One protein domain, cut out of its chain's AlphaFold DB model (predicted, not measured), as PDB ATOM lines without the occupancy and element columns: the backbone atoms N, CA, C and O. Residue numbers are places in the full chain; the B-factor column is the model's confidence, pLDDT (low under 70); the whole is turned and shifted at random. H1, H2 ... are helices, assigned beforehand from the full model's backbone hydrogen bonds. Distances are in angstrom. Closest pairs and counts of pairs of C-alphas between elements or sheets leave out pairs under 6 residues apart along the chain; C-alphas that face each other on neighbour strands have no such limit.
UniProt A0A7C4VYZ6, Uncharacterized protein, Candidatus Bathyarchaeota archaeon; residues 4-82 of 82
ATOM      1  N   LEU A   4      26.934 -16.518 -30.149       59.53
ATOM      2  CA  LEU A   4      27.150 -16.103 -28.757       59.53
ATOM      3  C   LEU A   4      28.620 -15.789 -28.455       59.53
ATOM      4  O   LEU A   4      28.886 -14.967 -27.592       59.53
ATOM      5  N   LYS A   5      29.561 -16.401 -29.189       64.94
ATOM      6  CA  LYS A   5      31.004 -16.129 -29.065       64.94
ATOM      7  C   LYS A   5      31.402 -14.747 -29.596       64.94
ATOM      8  O   LYS A   5      32.482 -14.277 -29.275       64.94
ATOM      9  N   ASN A   6      30.529 -14.121 -30.385       75.75
ATOM     10  CA  ASN A   6      30.744 -12.796 -30.965       75.75
ATOM     11  C   ASN A   6      30.024 -11.685 -30.185       75.75
ATOM     12  O   ASN A   6      30.044 -10.541 -30.629       75.75
ATOM     13  N   LEU A   7      29.344 -12.011 -29.078       79.06
ATOM     14  CA  LEU A   7      28.719 -10.993 -28.241       79.06
ATOM     15  C   LEU A   7      29.788 -10.256 -27.441       79.06
ATOM     16  O   LEU A   7      30.667 -10.875 -26.841       79.06
ATOM     17  N   SER A   8      29.661  -8.936 -27.390       85.56
ATOM     18  CA  SER A   8      30.432  -8.109 -26.473       85.56
ATOM     19  C   SER A   8      30.068  -8.427 -25.019       85.56
ATOM     20  O   SER A   8      28.948  -8.844 -24.702       85.56
ATOM     21  N   GLU A   9      30.995  -8.164 -24.100       87.31
ATOM     22  CA  GLU A   9      30.758  -8.331 -22.661       87.31
ATOM     23  C   GLU A   9      29.520  -7.557 -22.183       87.31
ATOM     24  O   GLU A   9      28.736  -8.062 -21.380       87.31
ATOM     25  N   LYS A  10      29.277  -6.369 -22.752       90.38
ATOM     26  CA  LYS A  10      28.112  -5.525 -22.448       90.38
ATOM     27  C   LYS A  10      26.787  -6.173 -22.858       90.38
ATOM     28  O   LYS A  10      25.784  -6.062 -22.147       90.38
ATOM     29  N   GLU A  11      26.755  -6.857 -23.999       89.88
ATOM     30  CA  GLU A  11      25.568  -7.594 -24.444       89.88
ATOM     31  C   GLU A  11      25.312  -8.808 -23.549       89.88
ATOM     32  O   GLU A  11      24.173  -9.043 -23.139       89.88
ATOM     33  N   ILE A  12      26.367  -9.534 -23.165       90.62
ATOM     34  CA  ILE A  12      26.271 -10.655 -22.219       90.62
ATOM     35  C   ILE A  12      25.739 -10.169 -20.864       90.62
ATOM     36  O   ILE A  12      24.838 -10.789 -20.294       90.62
ATOM     37  N   GLU A  13      26.237  -9.040 -20.359       93.75
ATOM     38  CA  GLU A  13      25.767  -8.443 -19.108       93.75
ATOM     39  C   GLU A  13      24.286  -8.040 -19.195       93.75
ATOM     40  O   GLU A  13      23.507  -8.272 -18.266       93.75
ATOM     41  N   THR A  14      23.866  -7.490 -20.335       94.62
ATOM     42  CA  THR A  14      22.465  -7.131 -20.593       94.62
ATOM     43  C   THR A  14      21.564  -8.366 -20.553       94.62
ATOM     44  O   THR A  14      20.508  -8.345 -19.913       94.62
ATOM     45  N   ILE A  15      22.002  -9.472 -21.162       93.00
ATOM     46  CA  ILE A  15      21.286 -10.753 -21.126       93.00
ATOM     47  C   ILE A  15      21.193 -11.276 -19.686       93.00
ATOM     48  O   ILE A  15      20.105 -11.646 -19.237       93.00
ATOM     49  N   LYS A  16      22.296 -11.253 -18.927       94.56
ATOM     50  CA  LYS A  16      22.311 -11.641 -17.505       94.56
ATOM     51  C   LYS A  16      21.307 -10.815 -16.696       94.56
ATOM     52  O   LYS A  16      20.456 -11.385 -16.013       94.56
ATOM     53  N   LYS A  17      21.317  -9.485 -16.835       95.31
ATOM     54  CA  LYS A  17      20.352  -8.583 -16.174       95.31
ATOM     55  C   LYS A  17      18.903  -8.922 -16.532       95.31
ATOM     56  O   LYS A  17      18.046  -8.943 -15.647       95.31
ATOM     57  N   ALA A  18      18.626  -9.232 -17.798       94.69
ATOM     58  CA  ALA A  18      17.292  -9.626 -18.240       94.69
ATOM     59  C   ALA A  18      16.820 -10.927 -17.569       94.69
ATOM     60  O   ALA A  18      15.678 -10.984 -17.106       94.69
ATOM     61  N   PHE A  19      17.688 -11.937 -17.449       93.12
ATOM     62  CA  PHE A  19      17.368 -13.185 -16.747       93.12
ATOM     63  C   PHE A  19      17.144 -12.987 -15.247       93.12
ATOM     64  O   PHE A  19      16.243 -13.615 -14.695       93.12
ATOM     65  N   ILE A  20      17.911 -12.106 -14.596       92.75
ATOM     66  CA  ILE A  20      17.741 -11.775 -13.171       92.75
ATOM     67  C   ILE A  20      16.394 -11.087 -12.931       92.75
ATOM     68  O   ILE A  20      15.647 -11.479 -12.032       92.75
ATOM     69  N   LYS A  21      16.054 -10.087 -13.758       92.69
ATOM     70  CA  LYS A  21      14.771  -9.370 -13.675       92.69
ATOM     71  C   LYS A  21      13.588 -10.311 -13.914       92.69
ATOM     72  O   LYS A  21      12.577 -10.216 -13.225       92.69
ATOM     73  N   ASN A  22      13.728 -11.243 -14.857       88.12
ATOM     74  CA  ASN A  22      12.693 -12.202 -15.239       88.12
ATOM     75  C   ASN A  22      12.940 -13.577 -14.603       88.12
ATOM     76  O   ASN A  22      13.131 -14.587 -15.285       88.12
ATOM     77  N   CYS A  23      12.930 -13.613 -13.272       83.06
ATOM     78  CA  CYS A  23      13.148 -14.822 -12.484       83.06
ATOM     79  C   CYS A  23      11.967 -15.809 -12.616       83.06
ATOM     80  O   CYS A  23      11.058 -15.833 -11.787       83.06
ATOM     81  N   HIS A  24      11.977 -16.623 -13.673       85.38
ATOM     82  CA  HIS A  24      10.947 -17.624 -13.956       85.38
ATOM     83  C   HIS A  24      11.291 -18.989 -13.340       85.38
ATOM     84  O   HIS A  24      12.434 -19.443 -13.416       85.38
ATOM     85  N   ALA A  25      10.291 -19.701 -12.807       85.44
ATOM     86  CA  ALA A  25      10.479 -20.989 -12.124       85.44
ATOM     87  C   ALA A  25      11.202 -22.041 -12.988       85.44
ATOM     88  O   ALA A  25      12.023 -22.807 -12.487       85.44
ATOM     89  N   ARG A  26      10.958 -22.045 -14.308       84.88
ATOM     90  CA  ARG A  26      11.650 -22.949 -15.245       84.88
ATOM     91  C   ARG A  26      13.152 -22.665 -15.349       84.88
ATOM     92  O   ARG A  26      13.919 -23.616 -15.462       84.88
ATOM     93  N   PHE A  27      13.562 -21.396 -15.305       87.50
ATOM     94  CA  PHE A  27      14.979 -21.017 -15.316       87.50
ATOM     95  C   PHE A  27      15.617 -21.273 -13.961       87.50
ATOM     96  O   PHE A  27      16.728 -21.782 -13.908       87.50
ATOM     97  N   MET A  28      14.887 -21.026 -12.870       85.88
ATOM     98  CA  MET A  28      15.354 -21.406 -11.542       85.88
ATOM     99  C   MET A  28      15.620 -22.908 -11.479       85.88
ATOM    100  O   MET A  28      16.730 -23.288 -11.147       85.88
ATOM    101  N   LYS A  29      14.674 -23.766 -11.892       84.44
ATOM    102  CA  LYS A  29      14.819 -25.234 -11.836       84.44
ATOM    103  C   LYS A  29      16.125 -25.747 -12.462       84.44
ATOM    104  O   LYS A  29      16.653 -26.742 -11.980       84.44
ATOM    105  N   TYR A  30      16.661 -25.059 -13.472       83.88
ATOM    106  CA  TYR A  30      17.951 -25.392 -14.081       83.88
ATOM    107  C   TYR A  30      19.121 -25.361 -13.082       83.88
ATOM    108  O   TYR A  30      19.968 -26.245 -13.112       83.88
ATOM    109  N   PHE A  31      19.148 -24.390 -12.171       81.50
ATOM    110  CA  PHE A  31      20.195 -24.260 -11.147       81.50
ATOM    111  C   PHE A  31      19.902 -25.080  -9.885       81.50
ATOM    112  O   PHE A  31      20.768 -25.310  -9.051       81.50
ATOM    113  N   PHE A  32      18.648 -25.485  -9.708       82.44
ATOM    114  CA  PHE A  32      18.056 -25.566  -8.379       82.44
ATOM    115  C   PHE A  32      16.964 -26.645  -8.293       82.44
ATOM    116  O   PHE A  32      15.948 -26.461  -7.621       82.44
ATOM    117  N   CYS A  33      17.196 -27.785  -8.951       75.62
ATOM    118  CA  CYS A  33      16.226 -28.867  -9.179       75.62
ATOM    119  C   CYS A  33      15.440 -29.320  -7.927       75.62
ATOM    120  O   CYS A  33      14.248 -29.596  -8.032       75.62
ATOM    121  N   HIS A  34      16.073 -29.339  -6.747       75.50
ATOM    122  CA  HIS A  34      15.511 -29.928  -5.520       75.50
ATOM    123  C   HIS A  34      15.036 -28.928  -4.454       75.50
ATOM    124  O   HIS A  34      14.802 -29.323  -3.319       75.50
ATOM    125  N   MET A  35      14.905 -27.634  -4.762       68.12
ATOM    126  CA  MET A  35      14.533 -26.651  -3.729       68.12
ATOM    127  C   MET A  35      13.548 -25.598  -4.293       68.12
ATOM    128  O   MET A  35      13.925 -24.777  -5.138       68.12
ATOM    129  N   PRO A  36      12.275 -25.613  -3.862       58.19
ATOM    130  CA  PRO A  36      11.203 -24.905  -4.562       58.19
ATOM    131  C   PRO A  36      11.047 -23.406  -4.230       58.19
ATOM    132  O   PRO A  36      10.415 -22.704  -5.014       58.19
ATOM    133  N   PHE A  37      11.635 -22.864  -3.151       58.00
ATOM    134  CA  PHE A  37      11.371 -21.474  -2.718       58.00
ATOM    135  C   PHE A  37      12.607 -20.728  -2.166       58.00
ATOM    136  O   PHE A  37      13.607 -21.339  -1.803       58.00
ATOM    137  N   GLY A  38      12.546 -19.386  -2.128       61.72
ATOM    138  CA  GLY A  38      13.484 -18.530  -1.371       61.72
ATOM    139  C   GLY A  38      14.740 -18.015  -2.093       61.72
ATOM    140  O   GLY A  38      15.529 -17.287  -1.500       61.72
ATOM    141  N   ARG A  39      14.944 -18.329  -3.379       73.19
ATOM    142  CA  ARG A  39      16.255 -18.153  -4.040       73.19
ATOM    143  C   ARG A  39      16.373 -17.047  -5.079       73.19
ATOM    144  O   ARG A  39      17.272 -17.113  -5.898       73.19
ATOM    145  N   LYS A  40      15.540 -16.001  -5.065       83.00
ATOM    146  CA  LYS A  40      15.707 -14.892  -6.033       83.00
ATOM    147  C   LYS A  40      17.104 -14.256  -5.961       83.00
ATOM    148  O   LYS A  40      17.697 -14.001  -7.000       83.00
ATOM    149  N   LYS A  41      17.646 -14.067  -4.748       87.06
ATOM    150  CA  LYS A  41      19.020 -13.574  -4.543       87.06
ATOM    151  C   LYS A  41      20.069 -14.589  -5.013       87.06
ATOM    152  O   LYS A  41      20.893 -14.245  -5.842       87.06
ATOM    153  N   ALA A  42      19.977 -15.847  -4.576       87.94
ATOM    154  CA  ALA A  42      20.912 -16.900  -4.994       87.94
ATOM    155  C   ALA A  42      20.893 -17.151  -6.515       87.94
ATOM    156  O   ALA A  42      21.929 -17.346  -7.129       87.94
ATOM    157  N   TYR A  43      19.718 -17.088  -7.141       89.19
ATOM    158  CA  TYR A  43      19.566 -17.142  -8.593       89.19
ATOM    159  C   TYR A  43      20.222 -15.942  -9.274       89.19
ATOM    160  O   TYR A  43      20.847 -16.105 -10.315       89.19
ATOM    161  N   ALA A  44      20.102 -14.743  -8.694       91.31
ATOM    162  CA  ALA A  44      20.771 -13.572  -9.236       91.31
ATOM    163  C   ALA A  44      22.296 -13.736  -9.236       91.31
ATOM    164  O   ALA A  44      22.916 -13.431 -10.253       91.31
ATOM    165  N   GLU A  45      22.878 -14.267  -8.157       92.06
ATOM    166  CA  GLU A  45      24.320 -14.539  -8.095       92.06
ATOM    167  C   GLU A  45      24.746 -15.625  -9.092       92.06
ATOM    168  O   GLU A  45      25.635 -15.382  -9.904       92.06
ATOM    169  N   GLU A  46      24.030 -16.754  -9.159       91.88
ATOM    170  CA  GLU A  46      24.315 -17.813 -10.143       91.88
ATOM    171  C   GLU A  46      24.282 -17.302 -11.590       91.88
ATOM    172  O   GLU A  46      25.083 -17.721 -12.425       91.88
ATOM    173  N   ILE A  47      23.366 -16.382 -11.918       93.06
ATOM    174  CA  ILE A  47      23.298 -15.772 -13.252       93.06
ATOM    175  C   ILE A  47      24.446 -14.784 -13.482       93.06
ATOM    176  O   ILE A  47      24.965 -14.715 -14.601       93.06
ATOM    177  N   ARG A  48      24.863 -14.021 -12.463       93.25
ATOM    178  CA  ARG A  48      26.026 -13.125 -12.572       93.25
ATOM    179  C   ARG A  48      27.303 -13.911 -12.842       93.25
ATOM    180  O   ARG A  48      28.051 -13.532 -13.742       93.25
ATOM    181  N   GLU A  49      27.493 -15.028 -12.153       93.56
ATOM    182  CA  GLU A  49      28.682 -15.882 -12.259       93.56
ATOM    183  C   GLU A  49      28.613 -16.890 -13.418       93.56
ATOM    184  O   GLU A  49      29.619 -17.491 -13.790       93.56
ATOM    185  N   ALA A  50      27.447 -17.064 -14.050       91.06
ATOM    186  CA  ALA A  50      27.267 -18.027 -15.132       91.06
ATOM    187  C   ALA A  50      28.232 -17.804 -16.310       91.06
ATOM    188  O   ALA A  50      28.379 -16.685 -16.823       91.06
ATOM    189  N   SER A  51      28.811 -18.909 -16.791       91.44
ATOM    190  CA  SER A  51      29.613 -18.940 -18.015       91.44
ATOM    191  C   SER A  51      28.772 -18.639 -19.260       91.44
ATOM    192  O   SER A  51      27.537 -18.746 -19.252       91.44
ATOM    193  N   LEU A  52      29.440 -18.304 -20.366       90.00
ATOM    194  CA  LEU A  52      28.778 -18.049 -21.644       90.00
ATOM    195  C   LEU A  52      27.958 -19.261 -22.110       90.00
ATOM    196  O   LEU A  52      26.850 -19.093 -22.614       90.00
ATOM    197  N   GLU A  53      28.449 -20.482 -21.894       89.75
ATOM    198  CA  GLU A  53      27.750 -21.726 -22.225       89.75
ATOM    199  C   GLU A  53      26.460 -21.884 -21.413       89.75
ATOM    200  O   GLU A  53      25.422 -22.275 -21.955       89.75
ATOM    201  N   ARG A  54      26.486 -21.538 -20.120       90.12
ATOM    202  CA  ARG A  54      25.280 -21.546 -19.278       90.12
ATOM    203  C   ARG A  54      24.258 -20.518 -19.771       90.12
ATOM    204  O   ARG A  54      23.081 -20.851 -19.907       90.12
ATOM    205  N   ILE A  55      24.692 -19.302 -20.107       91.94
ATOM    206  CA  ILE A  55      23.812 -18.259 -20.665       91.94
ATOM    207  C   ILE A  55      23.248 -18.672 -22.033       91.94
ATOM    208  O   ILE A  55      22.058 -18.481 -22.302       91.94
ATOM    209  N   ALA A  56      24.064 -19.312 -22.874       90.56
ATOM    210  CA  ALA A  56      23.649 -19.890 -24.148       90.56
ATOM    211  C   ALA A  56      22.506 -20.889 -23.964       90.56
ATOM    212  O   ALA A  56      21.493 -20.844 -24.667       90.56
ATOM    213  N   HIS A  57      22.671 -21.789 -22.995       90.69
ATOM    214  CA  HIS A  57      21.697 -22.820 -22.699       90.69
ATOM    215  C   HIS A  57      20.374 -22.221 -22.204       90.69
ATOM    216  O   HIS A  57      19.313 -22.569 -22.721       90.69
ATOM    217  N   LEU A  58      20.418 -21.266 -21.270       91.56
ATOM    218  CA  LEU A  58      19.215 -20.571 -20.799       91.56
ATOM    219  C   LEU A  58      18.498 -19.818 -21.920       91.56
ATOM    220  O   LEU A  58      17.273 -19.874 -22.014       91.56
ATOM    221  N   THR A  59      19.254 -19.170 -22.805       91.62
ATOM    222  CA  THR A  59      18.707 -18.492 -23.987       91.62
ATOM    223  C   THR A  59      18.002 -19.482 -24.912       91.62
ATOM    224  O   THR A  59      16.895 -19.212 -25.371       91.62
ATOM    225  N   LYS A  60      18.580 -20.672 -25.122       91.12
ATOM    226  CA  LYS A  60      17.949 -21.754 -25.892       91.12
ATOM    227  C   LYS A  60      16.645 -22.229 -25.244       91.12
ATOM    228  O   LYS A  60      15.638 -22.360 -25.933       91.12
ATOM    229  N   VAL A  61      16.639 -22.452 -23.925       90.81
ATOM    230  CA  VAL A  61      15.425 -22.833 -23.179       90.81
ATOM    231  C   VAL A  61      14.353 -21.750 -23.295       90.81
ATOM    232  O   VAL A  61      13.195 -22.071 -23.541       90.81
ATOM    233  N   CYS A  62      14.731 -20.477 -23.162       92.19
ATOM    234  CA  CYS A  62      13.825 -19.347 -23.356       92.19
ATOM    235  C   CYS A  62      13.212 -19.361 -24.766       92.19
ATOM    236  O   CYS A  62      11.994 -19.294 -24.898       92.19
ATOM    237  N   GLY A  63      14.037 -19.550 -25.803       91.88
ATOM    238  CA  GLY A  63      13.582 -19.673 -27.189       91.88
ATOM    239  C   GLY A  63      12.555 -20.787 -27.384       91.88
ATOM    240  O   GLY A  63      11.502 -20.538 -27.965       91.88
ATOM    241  N   PHE A  64      12.800 -21.980 -26.832       90.94
ATOM    242  CA  PHE A  64      11.831 -23.078 -26.892       90.94
ATOM    243  C   PHE A  64      10.515 -22.746 -26.192       90.94
ATOM    244  O   PHE A  64       9.455 -22.992 -26.752       90.94
ATOM    245  N   LEU A  65      10.558 -22.160 -24.991       89.25
ATOM    246  CA  LEU A  65       9.338 -21.780 -24.271       89.25
ATOM    247  C   LEU A  65       8.515 -20.754 -25.058       89.25
ATOM    248  O   LEU A  65       7.292 -20.858 -25.106       89.25
ATOM    249  N   THR A  66       9.180 -19.784 -25.687       90.25
ATOM    250  CA  THR A  66       8.526 -18.798 -26.551       90.25
ATOM    251  C   THR A  66       7.911 -19.467 -27.775       90.25
ATOM    252  O   THR A  66       6.747 -19.218 -28.069       90.25
ATOM    253  N   GLN A  67       8.643 -20.363 -28.446       90.00
ATOM    254  CA  GLN A  67       8.121 -21.130 -29.581       90.00
ATOM    255  C   GLN A  67       6.889 -21.951 -29.194       90.00
ATOM    256  O   GLN A  67       5.884 -21.890 -29.893       90.00
ATOM    257  N   THR A  68       6.926 -22.658 -28.061       91.62
ATOM    258  CA  THR A  68       5.775 -23.424 -27.566       91.62
ATOM    259  C   THR A  68       4.583 -22.517 -27.281       91.62
ATOM    260  O   THR A  68       3.477 -22.839 -27.695       91.62
ATOM    261  N   LYS A  69       4.781 -21.366 -26.625       86.94
ATOM    262  CA  LYS A  69       3.686 -20.415 -26.374       86.94
ATOM    263  C   LYS A  69       3.073 -19.875 -27.665       86.94
ATOM    264  O   LYS A  69       1.856 -19.798 -27.753       86.94
ATOM    265  N   VAL A  70       3.901 -19.512 -28.646       91.69
ATOM    266  CA  VAL A  70       3.432 -19.029 -29.954       91.69
ATOM    267  C   VAL A  70       2.656 -20.121 -30.683       91.69
ATOM    268  O   VAL A  70       1.588 -19.842 -31.209       91.69
ATOM    269  N   TYR A  71       3.157 -21.357 -30.676       89.44
ATOM    270  CA  TYR A  71       2.468 -22.493 -31.284       89.44
ATOM    271  C   TYR A  71       1.096 -22.737 -30.646       89.44
ATOM    272  O   TYR A  71       0.106 -22.826 -31.363       89.44
ATOM    273  N   LEU A  72       1.034 -22.783 -29.311       90.44
ATOM    274  CA  LEU A  72      -0.222 -22.975 -28.581       90.44
ATOM    275  C   LEU A  72      -1.215 -21.844 -28.869       90.44
ATOM    276  O   LEU A  72      -2.366 -22.113 -29.182       90.44
ATOM    277  N   LEU A  73      -0.754 -20.589 -28.866       89.56
ATOM    278  CA  LEU A  73      -1.592 -19.445 -29.227       89.56
ATOM    279  C   LEU A  73      -2.147 -19.569 -30.654       89.56
ATOM    280  O   LEU A  73      -3.311 -19.264 -30.896       89.56
ATOM    281  N   TRP A  74      -1.322 -20.008 -31.606       90.50
ATOM    282  CA  TRP A  74      -1.748 -20.189 -32.994       90.50
ATOM    283  C   TRP A  74      -2.780 -21.311 -33.130       90.50
ATOM    284  O   TRP A  74      -3.745 -21.171 -33.878       90.50
ATOM    285  N   GLN A  75      -2.589 -22.403 -32.388       88.00
ATOM    286  CA  GLN A  75      -3.522 -23.521 -32.340       88.00
ATOM    287  C   GLN A  75      -4.879 -23.082 -31.779       88.00
ATOM    288  O   GLN A  75      -5.903 -23.341 -32.411       88.00
ATOM    289  N   ASP A  76      -4.886 -22.344 -30.668       86.69
ATOM    290  CA  ASP A  76      -6.111 -21.811 -30.066       86.69
ATOM    291  C   ASP A  76      -6.861 -20.902 -31.051       86.69
ATOM    292  O   ASP A  76      -8.054 -21.086 -31.288       86.69
ATOM    293  N   LEU A  77      -6.156 -19.981 -31.716       82.19
ATOM    294  CA  LEU A  77      -6.750 -19.101 -32.728       82.19
ATOM    295  C   LEU A  77      -7.315 -19.872 -33.928       82.19
ATOM    296  O   LEU A  77      -8.368 -19.507 -34.445       82.19
ATOM    297  N   SER A  78      -6.650 -20.948 -34.356       76.25
ATOM    298  CA  SER A  78      -7.159 -21.806 -35.434       76.25
ATOM    299  C   SER A  78      -8.393 -22.613 -35.025       76.25
ATOM    300  O   SER A  78      -9.243 -22.882 -35.867       76.25
ATOM    301  N   SER A  79      -8.528 -22.946 -33.737       70.38
ATOM    302  CA  SER A  79      -9.686 -23.674 -33.199       70.38
ATOM    303  C   SER A  79     -10.931 -22.801 -33.013       70.38
ATOM    304  O   SER A  79     -12.035 -23.326 -32.992       70.38
ATOM    305  N   ILE A  80     -10.760 -21.478 -32.910       68.00
ATOM    306  CA  ILE A  80     -11.852 -20.491 -32.813       68.00
ATOM    307  C   ILE A  80     -12.375 -20.093 -34.210       68.00
ATOM    308  O   ILE A  80     -13.466 -19.543 -34.337       68.00
ATOM    309  N   ALA A  81     -11.602 -20.355 -35.269       58.16
ATOM    310  CA  ALA A  81     -11.942 -20.023 -36.655       58.16
ATOM    311  C   ALA A  81     -12.716 -21.137 -37.405       58.16
ATOM    312  O   ALA A  81     -12.910 -21.038 -38.620       58.16
ATOM    313  N   HIS A  82     -13.142 -22.190 -36.703       49.94
ATOM    314  CA  HIS A  82     -14.041 -23.255 -37.173       49.94
ATOM    315  C   HIS A  82     -15.271 -23.319 -36.272       49.94
ATOM    316  O   HIS A  82     -16.363 -23.586 -36.819       49.94
TER     317      HIS A  82
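What this domain is: This is residues 4 to 82 of the 82 residues of an uncharacterized protein of Candidatus Bathyarchaeota archaeon (UniProt A0A7C4VYZ6). One long helix, H4, runs out of a small head built of H1, H2, H3 and its own beginning; its residues 66 to 80 stick out. In the head, H1 and H3 lie side by side. The printed part has 79 residues with four named helices, H1 to H4 in order, no named strand: all helix, loose, radius of gyration of the C-alphas 15.6 A, spans 50 by 35 by 18 A.

Where its parts are: Find C-alpha 9 at (30.758, -8.331, -22.661); H1 runs 18.4 A to residue 21. H2 is residues 25 to 31, 10.3 A; H3 is 40 to 49, 14.4 A. H4, 52 to 80, runs 42.2 A to C-alpha 80 at (-11.852, -20.491, -32.813).

How they stand to each other: H1 touches H3 with residues 16 to 20 alone, closest C-alphas Ile 20 and Ala 44, 5.3 A, at a shallow tilt of 14 degrees, opposite ways. O i to N i+4 pairs are within hydrogen-bond range throughout H1, H3 and H4; H2 has 1 of 3, and 3 of 4 at i+3.

The domain as a whole: C-alphas 49 and 82 are farthest apart, 50.0 A. The printed part has no cut; pLDDT is under 70 at residues 4 to 5, 35 to 38 and 80 to 82.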